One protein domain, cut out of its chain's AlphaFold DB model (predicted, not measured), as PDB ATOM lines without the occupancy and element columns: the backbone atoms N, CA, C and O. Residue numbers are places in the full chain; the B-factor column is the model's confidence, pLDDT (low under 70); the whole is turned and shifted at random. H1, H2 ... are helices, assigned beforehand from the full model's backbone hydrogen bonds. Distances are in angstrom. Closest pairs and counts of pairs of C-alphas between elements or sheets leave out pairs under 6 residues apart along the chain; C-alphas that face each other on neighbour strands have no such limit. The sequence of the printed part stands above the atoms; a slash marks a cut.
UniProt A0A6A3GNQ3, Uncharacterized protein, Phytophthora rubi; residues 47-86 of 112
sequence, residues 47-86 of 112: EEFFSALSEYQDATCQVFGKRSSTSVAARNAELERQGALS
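This is residues 47 to 86 of the 112 residues of an uncharacterized protein of Phytophthora rubi (UniProt A0A6A3GNQ3). A longer helix, H1, and a shorter one, H2, sit towards the two ends of an open, drawn-out shape, joined by a long strung-out link, with no packing between the two helices. Residues 67 to 86, among them H2, stand free. The printed part has 40 residues, with two named helices in the order H1, H2 and no named strand; its class is all helix. It is extended, with a radius of gyration of the C-alphas of 16.9 A and spans of 46 by 21 by 12 A.

H1, residues 47 to 60, measures 20.0 A from C-alpha 47 at (168.118, 194.663, 134.294) to C-alpha 60. H2, residues 72 to 82, measures 15.1 A and ends with C-alpha 82 at (141.431, 205.145, 148.840).

H1 and H2 are apart, with no C-alpha of the one within 8 A of the other. In H1 and H2 every O i to N i+4 pair is within hydrogen-bond range.

The C-alphas of Ala 59 and Ala 84, the two farthest apart, are 46.5 A apart. The link from H1 to H2, 11 residues, is long. The printed part has no cut. Its mean pLDDT is 82.4, and residues 84 to 86 are under 70.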
ATOM      1  N   GLU A  47     168.340 194.610 135.737       92.81
ATOM      2  CA  GLU A  47     168.118 194.663 134.294       92.81
ATOM      3  C   GLU A  47     168.714 193.435 133.596       92.81
ATOM      4  O   GLU A  47     168.003 192.764 132.852       92.81
ATOM      5  N   GLU A  48     169.969 193.084 133.902       92.56
ATOM      6  CA  GLU A  48     170.613 191.886 133.346       92.56
ATOM      7  C   GLU A  48     169.871 190.602 133.726       92.56
ATOM      8  O   GLU A  48     169.665 189.726 132.884       92.56
ATOM      9  N   PHE A  49     169.425 190.499 134.980       91.88
ATOM     10  CA  PHE A  49     168.632 189.358 135.428       91.88
ATOM     11  C   PHE A  49     167.319 189.233 134.647       91.88
ATOM     12  O   PHE A  49     166.965 188.135 134.223       91.88
ATOM     13  N   PHE A  50     166.586 190.333 134.444       91.31
ATOM     14  CA  PHE A  50     165.316 190.291 133.717       91.31
ATOM     15  C   PHE A  50     165.503 189.962 132.233       91.31
ATOM     16  O   PHE A  50     164.677 189.233 131.684       91.31
ATOM     17  N   SER A  51     166.590 190.421 131.607       92.56
ATOM     18  CA  SER A  51     166.953 190.013 130.246       92.56
ATOM     19  C   SER A  51     167.199 188.505 130.157       92.56
ATOM     20  O   SER A  51     166.544 187.830 129.365       92.56
ATOM     21  N   ALA A  52     168.046 187.951 131.031       91.50
ATOM     22  CA  ALA A  52     168.324 186.514 131.056       91.50
ATOM     23  C   ALA A  52     167.083 185.673 131.408       91.50
ATOM     24  O   ALA A  52     166.881 184.580 130.878       91.50
ATOM     25  N   LEU A  53     166.211 186.187 132.283       90.44
ATOM     26  CA  LEU A  53     164.946 185.540 132.618       90.44
ATOM     27  C   LEU A  53     163.998 185.495 131.413       90.44
ATOM     28  O   LEU A  53     163.307 184.495 131.249       90.44
ATOM     29  N   SER A  54     163.966 186.539 130.578       90.25
ATOM     30  CA  SER A  54     163.152 186.564 129.357       90.25
ATOM     31  C   SER A  54     163.609 185.501 128.358       90.25
ATOM     32  O   SER A  54     162.791 184.735 127.862       90.25
ATOM     33  N   GLU A  55     164.918 185.384 128.127       91.00
ATOM     34  CA  GLU A  55     165.478 184.347 127.248       91.00
ATOM     35  C   GLU A  55     165.156 182.935 127.758       91.00
ATOM     36  O   GLU A  55     164.793 182.037 126.995       91.00
ATOM     37  N   TYR A  56     165.238 182.737 129.075       90.12
ATOM     38  CA  TYR A  56     164.900 181.463 129.700       90.12
ATOM     39  C   TYR A  56     163.404 181.126 129.580       90.12
ATOM     40  O   TYR A  56     163.047 179.961 129.389       90.12
ATOM     41  N   GLN A  57     162.514 182.118 129.666       91.12
ATOM     42  CA  GLN A  57     161.072 181.929 129.456       91.12
ATOM     43  C   GLN A  57     160.771 181.416 128.055       91.12
ATOM     44  O   GLN A  57     160.070 180.413 127.911       91.12
ATOM     45  N   ASP A  58     161.369 182.046 127.046       87.38
ATOM     46  CA  ASP A  58     161.203 181.648 125.652       87.38
ATOM     47  C   ASP A  58     161.717 180.220 125.425       87.38
ATOM     48  O   ASP A  58     161.025 179.390 124.832       87.38
ATOM     49  N   ALA A  59     162.888 179.889 125.983       86.50
ATOM     50  CA  ALA A  59     163.494 178.563 125.861       86.50
ATOM     51  C   ALA A  59     162.707 177.450 126.577       86.50
ATOM     52  O   ALA A  59     162.755 176.291 126.165       86.50
ATOM     53  N   THR A  60     162.007 177.778 127.665       87.50
ATOM     54  CA  THR A  60     161.267 176.800 128.485       87.50
ATOM     55  C   THR A  60     159.769 176.788 128.230       87.50
ATOM     56  O   THR A  60     159.071 175.924 128.765       87.50
ATOM     57  N   CYS A  61     159.269 177.744 127.445       84.44
ATOM     58  CA  CYS A  61     157.847 178.040 127.297       84.44
ATOM     59  C   CYS A  61     157.141 178.270 128.651       84.44
ATOM     60  O   CYS A  61     155.953 177.979 128.800       84.44
ATOM     61  N   GLN A  62     157.875 178.763 129.656       85.81
ATOM     62  CA  GLN A  62     157.344 179.128 130.972       85.81
ATOM     63  C   GLN A  62     157.226 180.646 131.073       85.81
ATOM     64  O   GLN A  62     158.000 181.367 130.459       85.81
ATOM     65  N   VAL A  63     156.285 181.144 131.875       87.12
ATOM     66  CA  VAL A  63     156.090 182.586 132.082       87.12
ATOM     67  C   VAL A  63     156.409 182.931 133.533       87.12
ATOM     68  O   VAL A  63     155.755 182.431 134.450       87.12
ATOM     69  N   PHE A  64     157.386 183.815 133.752       85.69
ATOM     70  CA  PHE A  64     157.709 184.358 135.074       85.69
ATOM     71  C   PHE A  64     157.420 185.859 135.119       85.69
ATOM     72  O   PHE A  64     157.760 186.615 134.213       85.69
ATOM     73  N   GLY A  65     156.795 186.306 136.207       83.31
ATOM     74  CA  GLY A  65     156.459 187.711 136.421       83.31
ATOM     75  C   GLY A  65     157.117 188.263 137.678       83.31
ATOM     76  O   GLY A  65     157.262 187.557 138.680       83.31
ATOM     77  N   LYS A  66     157.456 189.556 137.655       82.00
ATOM     78  CA  LYS A  66     157.874 190.280 138.857       82.00
ATOM     79  C   LYS A  66     156.694 190.360 139.825       82.00
ATOM     80  O   LYS A  66     155.719 191.066 139.578       82.00
ATOM     81  N   ARG A  67     156.792 189.661 140.954       81.94
ATOM     82  CA  ARG A  67     155.868 189.851 142.077       81.94
ATOM     83  C   ARG A  67     156.385 191.007 142.922       81.94
ATOM     84  O   ARG A  67     157.370 190.861 143.640       81.94
ATOM     85  N   SER A  68     155.738 192.161 142.824       71.12
ATOM     86  CA  SER A  68     155.978 193.251 143.768       71.12
ATOM     87  C   SER A  68     155.332 192.880 145.099       71.12
ATOM     88  O   SER A  68     154.111 192.752 145.179       71.12
ATOM     89  N   SER A  69     156.140 192.694 146.140       74.50
ATOM     90  CA  SER A  69     155.615 192.609 147.500       74.50
ATOM     91  C   SER A  69     155.290 194.026 147.964       74.50
ATOM     92  O   SER A  69     156.166 194.891 147.980       74.50
ATOM     93  N   THR A  70     154.028 194.301 148.285       75.12
ATOM     94  CA  THR A  70     153.663 195.548 148.957       75.12
ATOM     95  C   THR A  70     153.848 195.339 150.451       75.12
ATOM     96  O   THR A  70     153.333 194.377 151.022       75.12
ATOM     97  N   SER A  71     154.609 196.220 151.103       75.81
ATOM     98  CA  SER A  71     154.700 196.166 152.560       75.81
ATOM     99  C   SER A  71     153.308 196.382 153.157       75.81
ATOM    100  O   SER A  71     152.482 197.103 152.590       75.81
ATOM    101  N   VAL A  72     153.047 195.779 154.321       74.56
ATOM    102  CA  VAL A  72     151.786 195.997 155.050       74.56
ATOM    103  C   VAL A  72     151.556 197.494 155.267       74.56
ATOM    104  O   VAL A  72     150.449 197.978 155.064       74.56
ATOM    105  N   ALA A  73     152.616 198.246 155.574       78.50
ATOM    106  CA  ALA A  73     152.557 199.696 155.714       78.50
ATOM    107  C   ALA A  73     152.132 200.406 154.415       78.50
ATOM    108  O   ALA A  73     151.239 201.245 154.455       78.50
ATOM    109  N   ALA A  74     152.715 200.050 153.263       79.62
ATOM    110  CA  ALA A  74     152.352 200.642 151.972       79.62
ATOM    111  C   ALA A  74     150.918 200.283 151.559       79.62
ATOM    112  O   ALA A  74     150.187 201.131 151.054       79.62
ATOM    113  N   ARG A  75     150.490 199.043 151.822       81.56
ATOM    114  CA  ARG A  75     149.108 198.612 151.595       81.56
ATOM    115  C   ARG A  75     148.130 199.367 152.490       81.56
ATOM    116  O   ARG A  75     147.102 199.810 151.998       81.56
ATOM    117  N   ASN A  76     148.445 199.529 153.771       84.12
ATOM    118  CA  ASN A  76     147.592 200.259 154.705       84.12
ATOM    119  C   ASN A  76     147.502 201.739 154.322       84.12
ATOM    120  O   ASN A  76     146.406 202.275 154.275       84.12
ATOM    121  N   ALA A  77     148.617 202.374 153.954       83.94
ATOM    122  CA  ALA A  77     148.609 203.752 153.467       83.94
ATOM    123  C   ALA A  77     147.754 203.922 152.200       83.94
ATOM    124  O   ALA A  77     147.025 204.902 152.075       83.94
ATOM    125  N   GLU A  78     147.801 202.957 151.276       82.06
ATOM    126  CA  GLU A  78     146.943 202.953 150.090       82.06
ATOM    127  C   GLU A  78     145.462 202.766 150.446       82.06
ATOM    128  O   GLU A  78     144.616 203.446 149.874       82.06
ATOM    129  N   LEU A  79     145.138 201.895 151.408       80.69
ATOM    130  CA  LEU A  79     143.767 201.706 151.893       80.69
ATOM    131  C   LEU A  79     143.210 202.976 152.550       80.69
ATOM    132  O   LEU A  79     142.066 203.337 152.292       80.69
ATOM    133  N   GLU A  80     144.022 203.686 153.337       83.88
ATOM    134  CA  GLU A  80     143.643 204.986 153.905       83.88
ATOM    135  C   GLU A  80     143.460 206.045 152.804       83.88
ATOM    136  O   GLU A  80     142.493 206.807 152.819       83.88
ATOM    137  N   ARG A  81     144.347 206.062 151.796       81.69
ATOM    138  CA  ARG A  81     144.276 206.988 150.652       81.69
ATOM    139  C   ARG A  81     143.039 206.759 149.785       81.69
ATOM    140  O   ARG A  81     142.490 207.718 149.248       81.69
ATOM    141  N   GLN A  82     142.616 205.507 149.622       79.81
ATOM    142  CA  GLN A  82     141.431 205.145 148.840       79.81
ATOM    143  C   GLN A  82     140.116 205.561 149.517       79.81
ATOM    144  O   GLN A  82     139.088 205.616 148.843       79.81
ATOM    145  N   GLY A  83     140.147 205.928 150.804       71.88
ATOM    146  CA  GLY A  83     138.960 206.330 151.552       71.88
ATOM    147  C   GLY A  83     137.979 205.173 151.770       71.88
ATOM    148  O   GLY A  83     138.144 204.070 151.251       71.88
ATOM    149  N   ALA A  84     136.960 205.415 152.600       63.53
ATOM    150  CA  ALA A  84     136.019 204.392 153.054       63.53
ATOM    151  C   ALA A  84     135.456 203.544 151.897       63.53
ATOM    152  O   ALA A  84     134.935 204.079 150.920       63.53
ATOM    153  N   LEU A  85     135.559 202.218 152.070       60.28
ATOM    154  CA  LEU A  85     135.024 201.144 151.230       60.28
ATOM    155  C   LEU A  85     133.827 201.603 150.384       60.28
ATOM    156  O   LEU A  85     132.733 201.821 150.910       60.28
ATOM    157  N   SER A  86     134.011 201.680 149.063       57.38
ATOM    158  CA  SER A  86     132.869 201.694 148.149       57.38
ATOM    159  C   SER A  86     131.993 200.477 148.468       57.38
ATOM    160  O   SER A  86     132.518 199.396 148.754       57.38
TER     161      SER A  86